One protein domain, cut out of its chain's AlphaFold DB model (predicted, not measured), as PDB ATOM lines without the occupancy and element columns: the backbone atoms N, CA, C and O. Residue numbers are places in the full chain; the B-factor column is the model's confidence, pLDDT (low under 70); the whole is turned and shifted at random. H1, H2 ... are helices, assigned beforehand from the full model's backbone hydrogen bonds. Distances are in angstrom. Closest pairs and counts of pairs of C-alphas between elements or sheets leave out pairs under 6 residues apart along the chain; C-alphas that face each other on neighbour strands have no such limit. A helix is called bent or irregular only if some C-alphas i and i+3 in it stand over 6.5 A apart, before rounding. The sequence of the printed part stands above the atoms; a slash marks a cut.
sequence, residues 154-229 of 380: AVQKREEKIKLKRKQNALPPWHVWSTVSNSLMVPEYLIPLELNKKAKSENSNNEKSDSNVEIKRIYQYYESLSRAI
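AT A GLANCE: This is residues 154 to 229 of the 380 residues of a protein of Zancudomyces culisetae (UniProt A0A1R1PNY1). One long, bent helix, H2, makes most of the length, and a shorter helix, H1, stands free at the other end of a long looped link; the two helices do not pack together. The printed part has 76 residues, with two named helices, H1 then H2, and no named strand: all helix. It is extended, with a radius of gyration of the C-alphas of 21.9 A, and flat, spanning 68 by 39 by 20 A.

IN THESE COORDINATES: Find C-alpha 193 at (16.755, 26.266, -45.889), where H2, residues 193 to 229, begins. By its hydrogen bonds it was assigned as one helix, but it is bent: C-alphas 207 and 210 are 6.6 A apart. Arm H2a, residues 193 to 207, measures 22.5 A; arm H2b, residues 210 to 229, measures 28.9 A and ends at (-16.739, 30.197, -5.098). Look back to C-alpha 154 at (43.383, 13.146, -36.693) for H1, residues 154 to 168, 21.3 A long.

HOW THE PARTS SIT: H2a and H2b stand at a steep tilt of 38 degrees. H1 is apart from both arms. Every O i to N i+4 pair is within hydrogen-bond range in H1 and H2b; in H2a 9 of 11 are.

THE WHOLE: The C-alphas of Ala 154 and Ile 229, the two farthest apart, are 70.0 A apart. The printed part has no cut. The link from H1 to H2, residues 169 to 192, is long. Confidence is under 70 at residues 193 to 213 and 228 to 229.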
ATOM      1  N   ALA A 154      42.768  12.289 -35.679       78.75
ATOM      2  CA  ALA A 154      43.383  13.146 -36.693       78.75
ATOM      3  C   ALA A 154      42.343  13.696 -37.691       78.75
ATOM      4  O   ALA A 154      42.391  14.878 -38.047       78.75
ATOM      5  N   VAL A 155      41.367  12.873 -38.100       81.56
ATOM      6  CA  VAL A 155      40.229  13.313 -38.927       81.56
ATOM      7  C   VAL A 155      39.351  14.307 -38.163       81.56
ATOM      8  O   VAL A 155      39.100  15.396 -38.683       81.56
ATOM      9  N   GLN A 156      38.971  14.010 -36.915       82.62
ATOM     10  CA  GLN A 156      38.159  14.905 -36.078       82.62
ATOM     11  C   GLN A 156      38.802  16.293 -35.915       82.62
ATOM     12  O   GLN A 156      38.177  17.299 -36.254       82.62
ATOM     13  N   LYS A 157      40.083  16.372 -35.524       81.94
ATOM     14  CA  LYS A 157      40.801  17.657 -35.388       81.94
ATOM     15  C   LYS A 157      40.912  18.417 -36.716       81.94
ATOM     16  O   LYS A 157      40.870  19.650 -36.729       81.94
ATOM     17  N   ARG A 158      41.046  17.719 -37.852       79.38
ATOM     18  CA  ARG A 158      41.042  18.349 -39.186       79.38
ATOM     19  C   ARG A 158      39.660  18.913 -39.519       79.38
ATOM     20  O   ARG A 158      39.562  20.055 -39.966       79.38
ATOM     21  N   GLU A 159      38.595  18.161 -39.259       84.00
ATOM     22  CA  GLU A 159      37.222  18.627 -39.444       84.00
ATOM     23  C   GLU A 159      36.869  19.811 -38.545       84.00
ATOM     24  O   GLU A 159      36.209  20.737 -39.005       84.00
ATOM     25  N   GLU A 160      37.299  19.816 -37.285       86.56
ATOM     26  CA  GLU A 160      37.113  20.936 -36.358       86.56
ATOM     27  C   GLU A 160      37.807  22.200 -36.867       86.56
ATOM     28  O   GLU A 160      37.166  23.249 -36.962       86.56
ATOM     29  N   LYS A 161      39.070  22.095 -37.302       84.00
ATOM     30  CA  LYS A 161      39.798  23.197 -37.955       84.00
ATOM     31  C   LYS A 161      39.058  23.706 -39.202       84.00
ATOM     32  O   LYS A 161      38.940  24.916 -39.389       84.00
ATOM     33  N   ILE A 162      38.499  22.816 -40.029       78.69
ATOM     34  CA  ILE A 162      37.685  23.188 -41.202       78.69
ATOM     35  C   ILE A 162      36.369  23.867 -40.779       78.69
ATOM     36  O   ILE A 162      35.993  24.885 -41.356       78.69
ATOM     37  N   LYS A 163      35.671  23.351 -39.758       84.94
ATOM     38  CA  LYS A 163      34.427  23.923 -39.209       84.94
ATOM     39  C   LYS A 163      34.675  25.312 -38.604       84.94
ATOM     40  O   LYS A 163      33.858  26.204 -38.807       84.94
ATOM     41  N   LEU A 164      35.805  25.525 -37.928       87.69
ATOM     42  CA  LEU A 164      36.232  26.834 -37.417       87.69
ATOM     43  C   LEU A 164      36.508  27.822 -38.557       87.69
ATOM     44  O   LEU A 164      35.940  28.912 -38.548       87.69
ATOM     45  N   LYS A 165      37.266  27.422 -39.588       87.44
ATOM     46  CA  LYS A 165      37.497  28.257 -40.784       87.44
ATOM     47  C   LYS A 165      36.192  28.613 -41.513       87.44
ATOM     48  O   LYS A 165      36.006  29.758 -41.905       87.44
ATOM     49  N   ARG A 166      35.244  27.670 -41.630       80.81
ATOM     50  CA  ARG A 166      33.898  27.922 -42.189       80.81
ATOM     51  C   ARG A 166      33.073  28.912 -41.357       80.81
ATOM     52  O   ARG A 166      32.294  29.653 -41.937       80.81
ATOM     53  N   LYS A 167      33.231  28.932 -40.027       85.69
ATOM     54  CA  LYS A 167      32.583  29.919 -39.141       85.69
ATOM     55  C   LYS A 167      33.232  31.301 -39.238       85.69
ATOM     56  O   LYS A 167      32.518  32.292 -39.233       85.69
ATOM     57  N   GLN A 168      34.561  31.364 -39.333       83.56
ATOM     58  CA  GLN A 168      35.307  32.618 -39.507       83.56
ATOM     59  C   GLN A 168      35.018  33.278 -40.863       83.56
ATOM     60  O   GLN A 168      34.903  34.493 -40.931       83.56
ATOM     61  N   ASN A 169      34.853  32.477 -41.920       85.12
ATOM     62  CA  ASN A 169      34.508  32.936 -43.267       85.12
ATOM     63  C   ASN A 169      32.991  32.865 -43.563       85.12
ATOM     64  O   ASN A 169      32.581  32.706 -44.712       85.12
ATOM     65  N   ALA A 170      32.143  32.903 -42.531       84.81
ATOM     66  CA  ALA A 170      30.698  32.975 -42.715       84.81
ATOM     67  C   ALA A 170      30.280  34.430 -42.962       84.81
ATOM     68  O   ALA A 170      30.614  35.316 -42.175       84.81
ATOM     69  N   LEU A 171      29.514  34.673 -44.030       84.44
ATOM     70  CA  LEU A 171      28.924  35.988 -44.282       84.44
ATOM     71  C   LEU A 171      27.995  36.388 -43.121       84.44
ATOM     72  O   LEU A 171      27.258  35.540 -42.605       84.44
ATOM     73  N   PRO A 172      28.003  37.666 -42.706       84.00
ATOM     74  CA  PRO A 172      27.145  38.131 -41.632       84.00
ATOM     75  C   PRO A 172      25.671  38.091 -42.065       84.00
ATOM     76  O   PRO A 172      25.350  38.283 -43.239       84.00
ATOM     77  N   PRO A 173      24.741  37.867 -41.126       74.62
ATOM     78  CA  PRO A 173      23.371  37.508 -41.477       74.62
ATOM     79  C   PRO A 173      22.568  38.684 -42.070       74.62
ATOM     80  O   PRO A 173      21.652  38.452 -42.857       74.62
ATOM     81  N   TRP A 174      22.979  39.935 -41.815       76.94
ATOM     82  CA  TRP A 174      22.399  41.134 -42.440       76.94
ATOM     83  C   TRP A 174      22.559  41.183 -43.970       76.94
ATOM     84  O   TRP A 174      21.839  41.915 -44.638       76.94
ATOM     85  N   HIS A 175      23.447  40.368 -44.552       80.56
ATOM     86  CA  HIS A 175      23.544  40.187 -46.006       80.56
ATOM     87  C   HIS A 175      22.261  39.574 -46.614       80.56
ATOM     88  O   HIS A 175      22.060  39.610 -47.825       80.56
ATOM     89  N   VAL A 176      21.386  38.987 -45.787       83.56
ATOM     90  CA  VAL A 176      20.086  38.435 -46.205       83.56
ATOM     91  C   VAL A 176      18.921  39.309 -45.723       83.56
ATOM     92  O   VAL A 176      17.938  39.456 -46.449       83.56
ATOM     93  N   TRP A 177      19.017  39.913 -44.532       82.50
ATOM     94  CA  TRP A 177      17.942  40.705 -43.918       82.50
ATOM     95  C   TRP A 177      18.368  42.118 -43.512       82.50
ATOM     96  O   TRP A 177      19.380  42.325 -42.848       82.50
ATOM     97  N   SER A 178      17.522  43.093 -43.841       82.44
ATOM     98  CA  SER A 178      17.649  44.475 -43.376       82.44
ATOM     99  C   SER A 178      17.535  44.560 -41.854       82.44
ATOM    100  O   SER A 178      16.517  44.164 -41.295       82.44
ATOM    101  N   THR A 179      18.521  45.157 -41.184       78.00
ATOM    102  CA  THR A 179      18.471  45.447 -39.735       78.00
ATOM    103  C   THR A 179      17.505  46.579 -39.366       78.00
ATOM    104  O   THR A 179      17.222  46.770 -38.188       78.00
ATOM    105  N   VAL A 180      17.022  47.347 -40.352       78.19
ATOM    106  CA  VAL A 180      16.171  48.536 -40.147       78.19
ATOM    107  C   VAL A 180      14.700  48.243 -40.441       78.19
ATOM    108  O   VAL A 180      13.817  48.809 -39.807       78.19
ATOM    109  N   SER A 181      14.424  47.363 -41.407       74.81
ATOM    110  CA  SER A 181      13.061  47.053 -41.860       74.81
ATOM    111  C   SER A 181      12.666  45.586 -41.695       74.81
ATOM    112  O   SER A 181      11.561  45.223 -42.090       74.81
ATOM    113  N   ASN A 182      13.566  44.729 -41.188       74.50
ATOM    114  CA  ASN A 182      13.446  43.259 -41.166       74.50
ATOM    115  C   ASN A 182      13.015  42.645 -42.514       74.50
ATOM    116  O   ASN A 182      12.545  41.509 -42.582       74.50
ATOM    117  N   SER A 183      13.195  43.402 -43.600       80.12
ATOM    118  CA  SER A 183      12.817  43.018 -44.950       80.12
ATOM    119  C   SER A 183      13.923  42.198 -45.597       80.12
ATOM    120  O   SER A 183      15.118  42.427 -45.377       80.12
ATOM    121  N   LEU A 184      13.500  41.230 -46.397       81.25
ATOM    122  CA  LEU A 184      14.366  40.285 -47.068       81.25
ATOM    123  C   LEU A 184      15.008  40.939 -48.303       81.25
ATOM    124  O   LEU A 184      14.306  41.322 -49.235       81.25
ATOM    125  N   MET A 185      16.339  41.043 -48.324       76.81
ATOM    126  CA  MET A 185      17.081  41.671 -49.430       76.81
ATOM    127  C   MET A 185      17.401  40.710 -50.585       76.81
ATOM    128  O   MET A 185      17.781  41.151 -51.667       76.81
ATOM    129  N   VAL A 186      17.249  39.398 -50.374       78.44
ATOM    130  CA  VAL A 186      17.591  38.342 -51.341       78.44
ATOM    131  C   VAL A 186      16.370  37.442 -51.565       78.44
ATOM    132  O   VAL A 186      15.842  36.934 -50.579       78.44
ATOM    133  N   PRO A 187      15.916  37.185 -52.809       78.38
ATOM    134  CA  PRO A 187      14.742  36.348 -53.078       78.38
ATOM    135  C   PRO A 187      14.748  34.997 -52.341       78.38
ATOM    136  O   PRO A 187      15.768  34.309 -52.323       78.38
ATOM    137  N   GLU A 188      13.601  34.585 -51.774       73.38
ATOM    138  CA  GLU A 188      13.521  33.463 -50.811       73.38
ATOM    139  C   GLU A 188      14.084  32.130 -51.346       73.38
ATOM    140  O   GLU A 188      14.638  31.343 -50.580       73.38
ATOM    141  N   TYR A 189      14.031  31.903 -52.664       76.19
ATOM    142  CA  TYR A 189      14.563  30.698 -53.315       76.19
ATOM    143  C   TYR A 189      16.101  30.594 -53.318       76.19
ATOM    144  O   TYR A 189      16.631  29.507 -53.540       76.19
ATOM    145  N   LEU A 190      16.823  31.694 -53.073       74.88
ATOM    146  CA  LEU A 190      18.290  31.720 -52.965       74.88
ATOM    147  C   LEU A 190      18.785  31.537 -51.521       74.88
ATOM    148  O   LEU A 190      19.992  31.478 -51.286       74.88
ATOM    149  N   ILE A 191      17.879  31.452 -50.541       75.56
ATOM    150  CA  ILE A 191      18.232  31.320 -49.127       75.56
ATOM    151  C   ILE A 191      18.395  29.834 -48.770       75.56
ATOM    152  O   ILE A 191      17.444  29.061 -48.913       75.56
ATOM    153  N   PRO A 192      19.546  29.409 -48.213       74.69
ATOM    154  CA  PRO A 192      19.689  28.084 -47.619       74.69
ATOM    155  C   PRO A 192      18.587  27.796 -46.587       74.69
ATOM    156  O   PRO A 192      18.377  28.579 -45.658       74.69
ATOM    157  N   LEU A 193      17.920  26.642 -46.710       66.31
ATOM    158  CA  LEU A 193      16.755  26.266 -45.889       66.31
ATOM    159  C   LEU A 193      16.998  26.373 -44.370       66.31
ATOM    160  O   LEU A 193      16.076  26.687 -43.620       66.31
ATOM    161  N   GLU A 194      18.236  26.170 -43.914       65.00
ATOM    162  CA  GLU A 194      18.632  26.312 -42.506       65.00
ATOM    163  C   GLU A 194      18.516  27.754 -41.976       65.00
ATOM    164  O   GLU A 194      18.126  27.957 -40.826       65.00
ATOM    165  N   LEU A 195      18.777  28.768 -42.808       63.06
ATOM    166  CA  LEU A 195      18.599  30.175 -42.428       63.06
ATOM    167  C   LEU A 195      17.112  30.551 -42.368       63.06
ATOM    168  O   LEU A 195      16.697  31.259 -41.453       63.06
ATOM    169  N   ASN A 196      16.298  30.014 -43.281       63.44
ATOM    170  CA  ASN A 196      14.845  30.214 -43.294       63.44
ATOM    171  C   ASN A 196      14.185  29.602 -42.034       63.44
ATOM    172  O   ASN A 196      13.379  30.255 -41.367       63.44
ATOM    173  N   LYS A 197      14.612  28.396 -41.621       64.12
ATOM    174  CA  LYS A 197      14.215  27.788 -40.336       64.12
ATOM    175  C   LYS A 197      14.596  28.663 -39.136       64.12
ATOM    176  O   LYS A 197      13.755  28.878 -38.265       64.12
ATOM    177  N   LYS A 198      15.832  29.183 -39.091       62.31
ATOM    178  CA  LYS A 198      16.305  30.016 -37.971       62.31
ATOM    179  C   LYS A 198      15.491  31.308 -37.850       62.31
ATOM    180  O   LYS A 198      14.949  31.561 -36.778       62.31
ATOM    181  N   ALA A 199      15.289  32.031 -38.953       60.09
ATOM    182  CA  ALA A 199      14.470  33.247 -38.987       60.09
ATOM    183  C   ALA A 199      13.017  33.000 -38.528       60.09
ATOM    184  O   ALA A 199      12.485  33.743 -37.705       60.09
ATOM    185  N   LYS A 200      12.385  31.903 -38.979       56.81
ATOM    186  CA  LYS A 200      11.031  31.516 -38.532       56.81
ATOM    187  C   LYS A 200      10.988  31.132 -37.045       56.81
ATOM    188  O   LYS A 200       9.999  31.423 -36.368       56.81
ATOM    189  N   SER A 201      12.049  30.527 -36.506       55.44
ATOM    190  CA  SER A 201      12.151  30.221 -35.070       55.44
ATOM    191  C   SER A 201      12.384  31.462 -34.199       55.44
ATOM    192  O   SER A 201      11.820  31.551 -33.115       55.44
ATOM    193  N   GLU A 202      13.149  32.445 -34.679       56.03
ATOM    194  CA  GLU A 202      13.435  33.682 -33.941       56.03
ATOM    195  C   GLU A 202      12.187  34.582 -33.868       56.03
ATOM    196  O   GLU A 202      11.809  34.995 -32.771       56.03
ATOM    197  N   ASN A 203      11.447  34.752 -34.974       53.12
ATOM    198  CA  ASN A 203      10.161  35.470 -34.960       53.12
ATOM    199  C   ASN A 203       9.116  34.806 -34.044       53.12
ATOM    200  O   ASN A 203       8.431  35.493 -33.293       53.12
ATOM    201  N   SER A 204       9.014  33.472 -34.049       50.50
ATOM    202  CA  SER A 204       8.002  32.750 -33.256       50.50
ATOM    203  C   SER A 204       8.378  32.500 -31.787       50.50
ATOM    204  O   SER A 204       7.596  31.874 -31.063       50.50
ATOM    205  N   ASN A 205       9.542  32.984 -31.337       48.88
ATOM    206  CA  ASN A 205       9.937  33.014 -29.925       48.88
ATOM    207  C   ASN A 205       9.613  34.358 -29.250       48.88
ATOM    208  O   ASN A 205       9.283  34.355 -28.066       48.88
ATOM    209  N   ASN A 206       9.632  35.474 -29.991       48.09
ATOM    210  CA  ASN A 206       9.346  36.810 -29.443       48.09
ATOM    211  C   ASN A 206       7.883  36.974 -28.979       48.09
ATOM    212  O   ASN A 206       7.622  37.656 -27.999       48.09
ATOM    213  N   GLU A 207       6.924  36.306 -29.627       50.62
ATOM    214  CA  GLU A 207       5.499  36.359 -29.239       50.62
ATOM    215  C   GLU A 207       5.138  35.394 -28.085       50.62
ATOM    216  O   GLU A 207       4.060  35.478 -27.486       50.62
ATOM    217  N   LYS A 208       6.022  34.438 -27.762       49.47
ATOM    218  CA  LYS A 208       5.748  33.357 -26.795       49.47
ATOM    219  C   LYS A 208       6.240  33.628 -25.375       49.47
ATOM    220  O   LYS A 208       5.801  32.932 -24.460       49.47
ATOM    221  N   SER A 209       7.134  34.595 -25.169       51.91
ATOM    222  CA  SER A 209       7.623  34.950 -23.829       51.91
ATOM    223  C   SER A 209       6.537  35.632 -22.997       51.91
ATOM    224  O   SER A 209       6.224  35.162 -21.902       51.91
ATOM    225  N   ASP A 210       5.911  36.677 -23.540       53.53
ATOM    226  CA  ASP A 210       4.942  37.494 -22.801       53.53
ATOM    227  C   ASP A 210       3.619  36.751 -22.602       53.53
ATOM    228  O   ASP A 210       3.095  36.683 -21.487       53.53
ATOM    229  N   SER A 211       3.135  36.071 -23.646       56.69
ATOM    230  CA  SER A 211       1.914  35.263 -23.575       56.69
ATOM    231  C   SER A 211       2.001  34.144 -22.524       56.69
ATOM    232  O   SER A 211       1.014  33.886 -21.841       56.69
ATOM    233  N   ASN A 212       3.166  33.523 -22.291       64.94
ATOM    234  CA  ASN A 212       3.324  32.499 -21.244       64.94
ATOM    235  C   ASN A 212       3.186  33.077 -19.820       64.94
ATOM    236  O   ASN A 212       2.640  32.419 -18.931       64.94
ATOM    237  N   VAL A 213       3.663  34.307 -19.598       67.25
ATOM    238  CA  VAL A 213       3.567  35.014 -18.308       67.25
ATOM    239  C   VAL A 213       2.148  35.545 -18.072       67.25
ATOM    240  O   VAL A 213       1.637  35.455 -16.954       67.25
ATOM    241  N   GLU A 214       1.490  36.047 -19.120       71.88
ATOM    242  CA  GLU A 214       0.077  36.451 -19.114       71.88
ATOM    243  C   GLU A 214      -0.833  35.256 -18.777       71.88
ATOM    244  O   GLU A 214      -1.588  35.289 -17.806       71.88
ATOM    245  N   ILE A 215      -0.677  34.140 -19.501       75.75
ATOM    246  CA  ILE A 215      -1.454  32.905 -19.316       75.75
ATOM    247  C   ILE A 215      -1.299  32.347 -17.891       75.75
ATOM    248  O   ILE A 215      -2.287  31.942 -17.278       75.75
ATOM    249  N   LYS A 216      -0.092  32.375 -17.308       79.25
ATOM    250  CA  LYS A 216       0.125  31.965 -15.906       79.25
ATOM    251  C   LYS A 216      -0.606  32.857 -14.900       79.25
ATOM    252  O   LYS A 216      -1.197  32.322 -13.962       79.25
ATOM    253  N   ARG A 217      -0.616  34.183 -15.098       78.88
ATOM    254  CA  ARG A 217      -1.402  35.111 -14.259       78.88
ATOM    255  C   ARG A 217      -2.905  34.851 -14.387       78.88
ATOM    256  O   ARG A 217      -3.599  34.815 -13.375       78.88
ATOM    257  N   ILE A 218      -3.392  34.589 -15.600       79.56
ATOM    258  CA  ILE A 218      -4.802  34.266 -15.865       79.56
ATOM    259  C   ILE A 218      -5.219  32.966 -15.153       79.56
ATOM    260  O   ILE A 218      -6.260  32.938 -14.496       79.56
ATOM    261  N   TYR A 219      -4.401  31.908 -15.200       82.19
ATOM    262  CA  TYR A 219      -4.695  30.668 -14.467       82.19
ATOM    263  C   TYR A 219      -4.730  30.874 -12.944       82.19
ATOM    264  O   TYR A 219      -5.663  30.404 -12.297       82.19
ATOM    265  N   GLN A 220      -3.778  31.626 -12.376       80.75
ATOM    266  CA  GLN A 220      -3.774  31.960 -10.942       80.75
ATOM    267  C   GLN A 220      -5.016  32.769 -10.528       80.75
ATOM    268  O   GLN A 220      -5.578  32.541  -9.456       80.75
ATOM    269  N   TYR A 221      -5.481  33.680 -11.386       83.31
ATOM    270  CA  TYR A 221      -6.701  34.453 -11.156       83.31
ATOM    271  C   TYR A 221      -7.951  33.559 -11.103       83.31
ATOM    272  O   TYR A 221      -8.703  33.618 -10.126       83.31
ATOM    273  N   TYR A 222      -8.142  32.662 -12.078       78.56
ATOM    274  CA  TYR A 222      -9.267  31.715 -12.058       78.56
ATOM    275  C   TYR A 222      -9.184  30.701 -10.907       78.56
ATOM    276  O   TYR A 222     -10.218  30.297 -10.376       78.56
ATOM    277  N   GLU A 223      -7.980  30.341 -10.457       81.88
ATOM    278  CA  GLU A 223      -7.785  29.511  -9.266       81.88
ATOM    279  C   GLU A 223      -8.145  30.255  -7.961       81.88
ATOM    280  O   GLU A 223      -8.693  29.665  -7.030       81.88
ATOM    281  N   SER A 224      -7.912  31.571  -7.889       82.19
ATOM    282  CA  SER A 224      -8.369  32.394  -6.758       82.19
ATOM    283  C   SER A 224      -9.900  32.517  -6.716       82.19
ATOM    284  O   SER A 224     -10.503  32.402  -5.648       82.19
ATOM    285  N   LEU A 225     -10.539  32.639  -7.885       78.19
ATOM    286  CA  LEU A 225     -11.996  32.654  -8.025       78.19
ATOM    287  C   LEU A 225     -12.627  31.306  -7.658       78.19
ATOM    288  O   LEU A 225     -13.623  31.284  -6.940       78.19
ATOM    289  N   SER A 226     -12.060  30.176  -8.089       74.75
ATOM    290  CA  SER A 226     -12.624  28.854  -7.771       74.75
ATOM    291  C   SER A 226     -12.555  28.519  -6.276       74.75
ATOM    292  O   SER A 226     -13.464  27.867  -5.752       74.75
ATOM    293  N   ARG A 227     -11.534  29.032  -5.572       70.81
ATOM    294  CA  ARG A 227     -11.432  29.001  -4.104       70.81
ATOM    295  C   ARG A 227     -12.459  29.925  -3.437       70.81
ATOM    296  O   ARG A 227     -13.077  29.521  -2.460       70.81
ATOM    297  N   ALA A 228     -12.705  31.119  -3.983       66.75
ATOM    298  CA  ALA A 228     -13.731  32.040  -3.475       66.75
ATOM    299  C   ALA A 228     -15.176  31.531  -3.685       66.75
ATOM    300  O   ALA A 228     -16.054  31.812  -2.874       66.75
ATOM    301  N   ILE A 229     -15.421  30.758  -4.748       62.84
ATOM    302  CA  ILE A 229     -16.739  30.197  -5.098       62.84
ATOM    303  C   ILE A 229     -17.090  28.944  -4.263       62.84
ATOM    304  O   ILE A 229     -18.260  28.568  -4.194       62.84
TER     305      ILE A 229